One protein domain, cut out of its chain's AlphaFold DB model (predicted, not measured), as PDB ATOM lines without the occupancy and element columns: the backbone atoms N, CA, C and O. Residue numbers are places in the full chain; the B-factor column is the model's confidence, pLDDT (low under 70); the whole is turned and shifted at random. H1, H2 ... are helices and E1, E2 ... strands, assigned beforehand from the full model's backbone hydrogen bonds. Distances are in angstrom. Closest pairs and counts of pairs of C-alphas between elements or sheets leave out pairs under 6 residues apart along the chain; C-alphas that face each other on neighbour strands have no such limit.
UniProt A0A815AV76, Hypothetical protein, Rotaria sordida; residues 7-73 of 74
ATOM      1  N   MET A   7       2.993 -39.051-103.203       83.69
ATOM      2  CA  MET A   7       2.484 -40.404-103.003       83.69
ATOM      3  C   MET A   7       0.989 -40.342-102.699       83.69
ATOM      4  O   MET A   7       0.541 -39.414-102.035       83.69
ATOM      5  N   LEU A   8       0.228 -41.342-103.142       88.12
ATOM      6  CA  LEU A   8      -1.164 -41.510-102.733       88.12
ATOM      7  C   LEU A   8      -1.219 -42.511-101.574       88.12
ATOM      8  O   LEU A   8      -0.891 -43.684-101.754       88.12
ATOM      9  N   VAL A   9      -1.612 -42.052-100.389       87.38
ATOM     10  CA  VAL A   9      -1.725 -42.873 -99.175       87.38
ATOM     11  C   VAL A   9      -3.166 -42.818 -98.690       87.38
ATOM     12  O   VAL A   9      -3.621 -41.773 -98.239       87.38
ATOM     13  N   ASN A  10      -3.890 -43.939 -98.775       92.19
ATOM     14  CA  ASN A  10      -5.314 -44.020 -98.413       92.19
ATOM     15  C   ASN A  10      -6.153 -42.895 -99.059       92.19
ATOM     16  O   ASN A  10      -6.872 -42.180 -98.364       92.19
ATOM     17  N   ASP A  11      -5.999 -42.710-100.374       91.94
ATOM     18  CA  ASP A  11      -6.658 -41.666-101.175       91.94
ATOM     19  C   ASP A  11      -6.281 -40.212-100.823       91.94
ATOM     20  O   ASP A  11      -6.891 -39.268-101.326       91.94
ATOM     21  N   VAL A  12      -5.243 -40.007-100.007       90.44
ATOM     22  CA  VAL A  12      -4.686 -38.686 -99.692       90.44
ATOM     23  C   VAL A  12      -3.372 -38.489-100.439       90.44
ATOM     24  O   VAL A  12      -2.458 -39.308-100.334       90.44
ATOM     25  N   GLU A  13      -3.261 -37.393-101.189       89.44
ATOM     26  CA  GLU A  13      -1.990 -36.972-101.780       89.44
ATOM     27  C   GLU A  13      -1.055 -36.453-100.682       89.44
ATOM     28  O   GLU A  13      -1.354 -35.498 -99.964       89.44
ATOM     29  N   CYS A  14       0.098 -37.094-100.551       89.56
ATOM     30  CA  CYS A  14       1.130 -36.776 -99.578       89.56
ATOM     31  C   CYS A  14       2.422 -36.411-100.297       89.56
ATOM     32  O   CYS A  14       2.716 -36.964-101.353       89.56
ATOM     33  N   VAL A  15       3.228 -35.541 -99.694       90.88
ATOM     34  CA  VAL A  15       4.617 -35.339-100.119       90.88
ATOM     35  C   VAL A  15       5.572 -36.133 -99.240       90.88
ATOM     36  O   VAL A  15       5.285 -36.395 -98.070       90.88
ATOM     37  N   THR A  16       6.703 -36.536 -99.805       92.06
ATOM     38  CA  THR A  16       7.750 -37.234 -99.057       92.06
ATOM     39  C   THR A  16       8.413 -36.311 -98.031       92.06
ATOM     40  O   THR A  16       8.409 -35.088 -98.158       92.06
ATOM     41  N   LEU A  17       9.010 -36.891 -96.990       93.44
ATOM     42  CA  LEU A  17       9.912 -36.153 -96.104       93.44
ATOM     43  C   LEU A  17      11.203 -35.800 -96.857       93.44
ATOM     44  O   LEU A  17      11.612 -36.518 -97.765       93.44
ATOM     45  N   GLY A  18      11.841 -34.688 -96.494       93.06
ATOM     46  CA  GLY A  18      13.039 -34.195 -97.176       93.06
ATOM     47  C   GLY A  18      12.784 -33.719 -98.613       93.06
ATOM     48  O   GLY A  18      13.729 -33.564 -99.375       93.06
ATOM     49  N   HIS A  19      11.526 -33.470 -99.000       90.25
ATOM     50  CA  HIS A  19      11.143 -33.168-100.388       90.25
ATOM     51  C   HIS A  19      11.763 -31.883-100.980       90.25
ATOM     52  O   HIS A  19      11.776 -31.714-102.197       90.25
ATOM     53  N   GLY A  20      12.239 -30.938-100.161       88.06
ATOM     54  CA  GLY A  20      12.922 -29.725-100.633       88.06
ATOM     55  C   GLY A  20      12.041 -28.686-101.344       88.06
ATOM     56  O   GLY A  20      12.561 -27.671-101.814       88.06
ATOM     57  N   PHE A  21      10.725 -28.906-101.421       88.75
ATOM     58  CA  PHE A  21       9.779 -27.976-102.054       88.75
ATOM     59  C   PHE A  21       9.681 -26.656-101.288       88.75
ATOM     60  O   PHE A  21       9.775 -26.602-100.057       88.75
ATOM     61  N   LYS A  22       9.491 -25.570-102.039       86.56
ATOM     62  CA  LYS A  22       9.531 -24.184-101.535       86.56
ATOM     63  C   LYS A  22       8.184 -23.470-101.648       86.56
ATOM     64  O   LYS A  22       8.036 -22.369-101.112       86.56
ATOM     65  N   GLU A  23       7.231 -24.101-102.314       87.00
ATOM     66  CA  GLU A  23       5.857 -23.687-102.530       87.00
ATOM     67  C   GLU A  23       5.109 -23.619-101.197       87.00
ATOM     68  O   GLU A  23       5.176 -24.545-100.393       87.00
ATOM     69  N   ASP A  24       4.375 -22.533-100.960       81.50
ATOM     70  CA  ASP A  24       3.859 -22.189 -99.628       81.50
ATOM     71  C   ASP A  24       2.981 -23.268 -98.968       81.50
ATOM     72  O   ASP A  24       2.970 -23.359 -97.745       81.50
ATOM     73  N   ILE A  25       2.276 -24.094 -99.750       84.75
ATOM     74  CA  ILE A  25       1.371 -25.138 -99.230       84.75
ATOM     75  C   ILE A  25       2.143 -26.338 -98.669       84.75
ATOM     76  O   ILE A  25       1.767 -26.891 -97.640       84.75
ATOM     77  N   VAL A  26       3.214 -26.747 -99.349       85.44
ATOM     78  CA  VAL A  26       3.987 -27.954 -99.011       85.44
ATOM     79  C   VAL A  26       5.306 -27.621 -98.321       85.44
ATOM     80  O   VAL A  26       5.969 -28.506 -97.792       85.44
ATOM     81  N   ARG A  27       5.705 -26.345 -98.291       90.31
ATOM     82  CA  ARG A  27       6.936 -25.903 -97.639       90.31
ATOM     83  C   ARG A  27       6.855 -26.138 -96.136       90.31
ATOM     84  O   ARG A  27       6.051 -25.529 -95.436       90.31
ATOM     85  N   HIS A  28       7.807 -26.909 -95.623       93.56
ATOM     86  CA  HIS A  28       7.980 -27.119 -94.193       93.56
ATOM     87  C   HIS A  28       9.457 -26.994 -93.801       93.56
ATOM     88  O   HIS A  28      10.313 -27.666 -94.372       93.56
ATOM     89  N   SER A  29       9.774 -26.161 -92.800       94.00
ATOM     90  CA  SER A  29      11.166 -25.836 -92.419       94.00
ATOM     91  C   SER A  29      11.983 -27.046 -91.962       94.00
ATOM     92  O   SER A  29      13.195 -27.078 -92.160       94.00
ATOM     93  N   TYR A  30      11.324 -28.018 -91.333       96.75
ATOM     94  CA  TYR A  30      11.941 -29.264 -90.882       96.75
ATOM     95  C   TYR A  30      11.649 -30.447 -91.816       96.75
ATOM     96  O   TYR A  30      12.554 -30.880 -92.524       96.75
ATOM     97  N   TYR A  31      10.395 -30.916 -91.889       95.31
ATOM     98  CA  TYR A  31       9.990 -32.050 -92.733       95.31
ATOM     99  C   TYR A  31      10.291 -31.904 -94.229       95.31
ATOM    100  O   TYR A  31      10.404 -32.921 -94.903       95.31
ATOM    101  N   GLY A  32      10.471 -30.688 -94.749       94.12
ATOM    102  CA  GLY A  32      10.879 -30.456 -96.135       94.12
ATOM    103  C   GLY A  32      12.384 -30.319 -96.349       94.12
ATOM    104  O   GLY A  32      12.797 -29.917 -97.429       94.12
ATOM    105  N   SER A  33      13.213 -30.603 -95.343       94.88
ATOM    106  CA  SER A  33      14.667 -30.391 -95.382       94.88
ATOM    107  C   SER A  33      15.449 -31.663 -95.066       94.88
ATOM    108  O   SER A  33      14.929 -32.552 -94.403       94.88
ATOM    109  N   GLU A  34      16.736 -31.699 -95.413       96.31
ATOM    110  CA  GLU A  34      17.665 -32.784 -95.039       96.31
ATOM    111  C   GLU A  34      17.763 -33.026 -93.522       96.31
ATOM    112  O   GLU A  34      18.204 -34.082 -93.080       96.31
ATOM    113  N   ARG A  35      17.320 -32.070 -92.689       97.38
ATOM    114  CA  ARG A  35      17.331 -32.218 -91.226       97.38
ATOM    115  C   ARG A  35      16.512 -33.426 -90.772       97.38
ATOM    116  O   ARG A  35      16.948 -34.124 -89.865       97.38
ATOM    117  N   VAL A  36      15.359 -33.682 -91.401       97.00
ATOM    118  CA  VAL A  36      14.543 -34.854 -91.048       97.00
ATOM    119  C   VAL A  36      15.221 -36.153 -91.475       97.00
ATOM    120  O   VAL A  36      15.155 -37.130 -90.743       97.00
ATOM    121  N   ILE A  37      15.919 -36.158 -92.613       96.00
ATOM    122  CA  ILE A  37      16.632 -37.342 -93.105       96.00
ATOM    123  C   ILE A  37      17.767 -37.702 -92.143       96.00
ATOM    124  O   ILE A  37      17.833 -38.836 -91.679       96.00
ATOM    125  N   ASN A  38      18.567 -36.714 -91.738       96.75
ATOM    126  CA  ASN A  38      19.656 -36.904 -90.778       96.75
ATOM    127  C   ASN A  38      19.160 -37.435 -89.420       96.75
ATOM    128  O   ASN A  38      19.784 -38.317 -88.827       96.75
ATOM    129  N   ASP A  39      18.036 -36.914 -88.920       97.19
ATOM    130  CA  ASP A  39      17.464 -37.401 -87.665       97.19
ATOM    131  C   ASP A  39      16.929 -38.835 -87.800       97.19
ATOM    132  O   ASP A  39      17.125 -39.642 -86.892       97.19
ATOM    133  N   LEU A  40      16.292 -39.179 -88.926       95.69
ATOM    134  CA  LEU A  40      15.823 -40.541 -89.195       95.69
ATOM    135  C   LEU A  40      16.991 -41.529 -89.312       95.69
ATOM    136  O   LEU A  40      16.914 -42.617 -88.748       95.69
ATOM    137  N   GLU A  41      18.085 -41.163 -89.980       94.62
ATOM    138  CA  GLU A  41      19.293 -41.995 -90.053       94.62
ATOM    139  C   GLU A  41      19.874 -42.264 -88.663       94.62
ATOM    140  O   GLU A  41      20.176 -43.411 -88.324       94.62
ATOM    141  N   ARG A  42      19.968 -41.225 -87.825       95.31
ATOM    142  CA  ARG A  42      20.418 -41.354 -86.437       95.31
ATOM    143  C   ARG A  42      19.495 -42.271 -85.629       95.31
ATOM    144  O   ARG A  42      19.979 -43.201 -84.988       95.31
ATOM    145  N   LEU A  43      18.180 -42.056 -85.694       95.62
ATOM    146  CA  LEU A  43      17.199 -42.880 -84.983       95.62
ATOM    147  C   LEU A  43      17.204 -44.334 -85.462       95.62
ATOM    148  O   LEU A  43      17.066 -45.242 -84.647       95.62
ATOM    149  N   ASN A  44      17.396 -44.577 -86.758       94.12
ATOM    150  CA  ASN A  44      17.514 -45.926 -87.301       94.12
ATOM    151  C   ASN A  44      18.707 -46.676 -86.689       94.12
ATOM    152  O   ASN A  44      18.579 -47.843 -86.318       94.12
ATOM    153  N   LEU A  45      19.852 -45.999 -86.548       93.38
ATOM    154  CA  LEU A  45      21.036 -46.566 -85.901       93.38
ATOM    155  C   LEU A  45      20.798 -46.845 -84.411       93.38
ATOM    156  O   LEU A  45      21.222 -47.882 -83.910       93.38
ATOM    157  N   GLU A  46      20.119 -45.937 -83.710       94.69
ATOM    158  CA  GLU A  46      19.856 -46.054 -82.271       94.69
ATOM    159  C   GLU A  46      18.812 -47.125 -81.940       94.69
ATOM    160  O   GLU A  46      19.001 -47.901 -81.004       94.69
ATOM    161  N   GLN A  47      17.719 -47.190 -82.704       93.69
ATOM    162  CA  GLN A  47      16.650 -48.166 -82.489       93.69
ATOM    163  C   GLN A  47      17.010 -49.553 -83.034       93.69
ATOM    164  O   GLN A  47      16.505 -50.551 -82.522       93.69
ATOM    165  N   ASN A  48      17.875 -49.626 -84.054       88.50
ATOM    166  CA  ASN A  48      18.372 -50.861 -84.668       88.50
ATOM    167  C   ASN A  48      17.268 -51.904 -84.939       88.50
ATOM    168  O   ASN A  48      17.412 -53.096 -84.660       88.50
ATOM    169  N   ASN A  49      16.140 -51.449 -85.484       87.94
ATOM    170  CA  ASN A  49      14.942 -52.264 -85.675       87.94
ATOM    171  C   ASN A  49      14.744 -52.639 -87.156       87.94
ATOM    172  O   ASN A  49      13.662 -52.521 -87.726       87.94
ATOM    173  N   GLY A  50      15.834 -53.042 -87.817       86.38
ATOM    174  CA  GLY A  50      15.798 -53.545 -89.196       86.38
ATOM    175  C   GLY A  50      15.341 -52.524 -90.246       86.38
ATOM    176  O   GLY A  50      14.741 -52.919 -91.243       86.38
ATOM    177  N   GLY A  51      15.593 -51.228 -90.034       87.00
ATOM    178  CA  GLY A  51      15.140 -50.155 -90.928       87.00
ATOM    179  C   GLY A  51      13.772 -49.564 -90.573       87.00
ATOM    180  O   GLY A  51      13.360 -48.589 -91.197       87.00
ATOM    181  N   LEU A  52      13.064 -50.125 -89.586       92.44
ATOM    182  CA  LEU A  52      11.820 -49.566 -89.064       92.44
ATOM    183  C   LEU A  52      12.130 -48.581 -87.932       92.44
ATOM    184  O   LEU A  52      12.756 -48.953 -86.947       92.44
ATOM    185  N   ILE A  53      11.654 -47.343 -88.050       93.88
ATOM    186  CA  ILE A  53      11.805 -46.319 -87.011       93.88
ATOM    187  C   ILE A  53      10.436 -46.070 -86.383       93.88
ATOM    188  O   ILE A  53       9.492 -45.692 -87.080       93.88
ATOM    189  N   GLU A  54      10.325 -46.254 -85.072       94.12
ATOM    190  CA  GLU A  54       9.143 -45.874 -84.305       94.12
ATOM    191  C   GLU A  54       9.330 -44.463 -83.741       94.12
ATOM    192  O   GLU A  54      10.309 -44.172 -83.052       94.12
ATOM    193  N   ILE A  55       8.392 -43.565 -84.046       94.88
ATOM    194  CA  ILE A  55       8.407 -42.179 -83.571       94.88
ATOM    195  C   ILE A  55       7.210 -41.982 -82.646       94.88
ATOM    196  O   ILE A  55       6.075 -42.273 -83.020       94.88
ATOM    197  N   THR A  56       7.457 -41.448 -81.450       94.94
ATOM    198  CA  THR A  56       6.408 -41.109 -80.476       94.94
ATOM    199  C   THR A  56       6.329 -39.599 -80.252       94.94
ATOM    200  O   THR A  56       7.283 -38.873 -80.517       94.94
ATOM    201  N   GLU A  57       5.222 -39.102 -79.694       93.44
ATOM    202  CA  GLU A  57       5.055 -37.665 -79.395       93.44
ATOM    203  C   GLU A  57       6.174 -37.088 -78.510       93.44
ATOM    204  O   GLU A  57       6.529 -35.921 -78.641       93.44
ATOM    205  N   LYS A  58       6.785 -37.903 -77.637       95.88
ATOM    206  CA  LYS A  58       7.897 -37.471 -76.767       95.88
ATOM    207  C   LYS A  58       9.180 -37.157 -77.542       95.88
ATOM    208  O   LYS A  58      10.064 -36.491 -77.009       95.88
ATOM    209  N   MET A  59       9.278 -37.648 -78.773       96.50
ATOM    210  CA  MET A  59      10.423 -37.464 -79.659       96.50
ATOM    211  C   MET A  59      10.276 -36.217 -80.537       96.50
ATOM    212  O   MET A  59      11.245 -35.802 -81.164       96.50
ATOM    213  N   LEU A  60       9.088 -35.603 -80.593       96.88
ATOM    214  CA  LEU A  60       8.843 -34.419 -81.412       96.88
ATOM    215  C   LEU A  60       9.290 -33.151 -80.682       96.88
ATOM    216  O   LEU A  60       8.715 -32.760 -79.665       96.88
ATOM    217  N   ILE A  61      10.258 -32.442 -81.256       97.06
ATOM    218  CA  ILE A  61      10.601 -31.086 -80.828       97.06
ATOM    219  C   ILE A  61       9.715 -30.124 -81.616       97.06
ATOM    220  O   ILE A  61       9.774 -30.088 -82.843       97.06
ATOM    221  N   ARG A  62       8.885 -29.334 -80.931       96.12
ATOM    222  CA  ARG A  62       7.997 -28.349 -81.567       96.12
ATOM    223  C   ARG A  62       8.483 -26.930 -81.331       96.12
ATOM    224  O   ARG A  62       8.863 -26.555 -80.223       96.12
ATOM    225  N   ASN A  63       8.415 -26.115 -82.374       95.75
ATOM    226  CA  ASN A  63       8.674 -24.692 -82.274       95.75
ATOM    227  C   ASN A  63       7.481 -23.994 -81.605       95.75
ATOM    228  O   ASN A  63       6.363 -24.037 -82.114       95.75
ATOM    229  N   ILE A  64       7.714 -23.305 -80.487       94.81
ATOM    230  CA  ILE A  64       6.631 -22.682 -79.710       94.81
ATOM    231  C   ILE A  64       5.933 -21.520 -80.433       94.81
ATOM    232  O   ILE A  64       4.787 -21.210 -80.125       94.81
ATOM    233  N   LYS A  65       6.608 -20.864 -81.386       95.19
ATOM    234  CA  LYS A  65       6.045 -19.719 -82.115       95.19
ATOM    235  C   LYS A  65       5.166 -20.160 -83.280       95.19
ATOM    236  O   LYS A  65       4.131 -19.545 -83.507       95.19
ATOM    237  N   SER A  66       5.585 -21.181 -84.028       92.38
ATOM    238  CA  SER A  66       4.849 -21.660 -85.206       92.38
ATOM    239  C   SER A  66       3.945 -22.863 -84.928       92.38
ATOM    240  O   SER A  66       3.070 -23.151 -85.735       92.38
ATOM    241  N   GLY A  67       4.165 -23.595 -83.830       92.94
ATOM    242  CA  GLY A  67       3.492 -24.866 -83.530       92.94
ATOM    243  C   GLY A  67       3.967 -26.054 -84.381       92.94
ATOM    244  O   GLY A  67       3.583 -27.198 -84.119       92.94
ATOM    245  N   LEU A  68       4.818 -25.805 -85.380       94.50
ATOM    246  CA  LEU A  68       5.359 -26.825 -86.274       94.50
ATOM    247  C   LEU A  68       6.448 -27.649 -85.584       94.50
ATOM    248  O   LEU A  68       7.112 -27.184 -84.655       94.50
ATOM    249  N   VAL A  69       6.650 -28.872 -86.068       96.62
ATOM    250  CA  VAL A  69       7.791 -29.700 -85.659       96.62
ATOM    251  C   VAL A  69       9.078 -29.083 -86.208       96.62
ATOM    252  O   VAL A  69       9.117 -28.602 -87.339       96.62
ATOM    253  N   ASP A  70      10.128 -29.081 -85.399       97.00
ATOM    254  CA  ASP A  70      11.432 -28.495 -85.716       97.00
ATOM    255  C   ASP A  70      12.599 -29.452 -85.424       97.00
ATOM    256  O   ASP A  70      13.758 -29.060 -85.523       97.00
ATOM    257  N   GLY A  71      12.320 -30.705 -85.061       97.38
ATOM    258  CA  GLY A  71      13.345 -31.710 -84.797       97.38
ATOM    259  C   GLY A  71      12.777 -33.026 -84.281       97.38
ATOM    260  O   GLY A  71      11.644 -33.070 -83.786       97.38
ATOM    261  N   LEU A  72      13.596 -34.072 -84.363       97.44
ATOM    262  CA  LEU A  72      13.356 -35.362 -83.729       97.44
ATOM    263  C   LEU A  72      14.487 -35.681 -82.743       97.44
ATOM    264  O   LEU A  72      15.668 -35.583 -83.072       97.44
ATOM    265  N   GLN A  73      14.120 -36.101 -81.535       94.19
ATOM    266  CA  GLN A  73      15.046 -36.567 -80.500       94.19
ATOM    267  C   GLN A  73      14.837 -38.052 -80.196       94.19
ATOM    268  O   GLN A  73      13.762 -38.588 -80.446       94.19
TER     269      GLN A  73
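Overview. This is residues 7 to 73 of the 74 residues of the protein "Hypothetical protein" of Rotaria sordida (UniProt A0A815AV76). A single helix, H1, has a small two-stranded hairpin of E3 and E4 packed on it through E4, while a second small hairpin, E1 and E2, lies well away from the first and sticks out with residues 8 to 13. Long loops, residues 16 to 33 and 48 to 59, join these parts. The printed part has 67 residues with one named helix and four named strands in the order E1, E2, H1, E3, E4, and the strands form two separate antiparallel sheets of two, E1 - E2 and E3 - E4. The class is mixed, helices and strands, though under half of the residues, 28 of 67, are in named elements. The whole is only just compact, close to loose, with a radius of gyration of the C-alphas of 13.0 A, and spans 35 by 31 by 20 A.

Along the chain. The printed part begins with strand E1, residues 7 to 9, whose first C-alpha, of Met 7, is at (2.484, -40.404, -103.003). Strand E2, residues 12 to 15, follows and is 9.9 A long from first to last C-alpha. Helix H1, residues 34 to 47, begins with C-alpha 34 at (17.665, -32.784, -95.039) and is 19.9 A long. Strand E3 holds residues 60 to 62. Strand E4, residues 69 to 72, is 8.2 A long and ends with C-alpha 72 at (13.356, -35.362, -83.729).

Arrangement. E1 and E2 form a hairpin of antiparallel strands, with 139 degrees between their directions. N 7 and O 14 are 2.8 A apart and N 9 and O 12 are 2.9 A apart, both within hydrogen-bond range. E1 is apart from H1, and both E1 and E2 are apart from E3 and E4. In H1 every O i to N i+4 pair is within hydrogen-bond range. H1 and E4 have 6 pairs of C-alphas within 8 A, and their closest C-alphas, of Asp 39 and Leu 72, are 6.0 A apart. E3 and E4 are antiparallel at 148 degrees and form the second hairpin. Across it N 61 and O 71, 3.0 A apart, and N 70 and O 61, 2.8 A apart, are within hydrogen-bond range.

Size, cuts and confidence. The two C-alphas farthest apart, of Gly 50 and Lys 65, are 35.9 A from each other. The printed part has no cut. The links E2 to H1, 18 residues, and H1 to E3, 12 residues, are long; E1 to E2 is tight, and E3 to E4, 6 residues, is short. The mean pLDDT of the printed part is 92.8, and no printed residue is under 70.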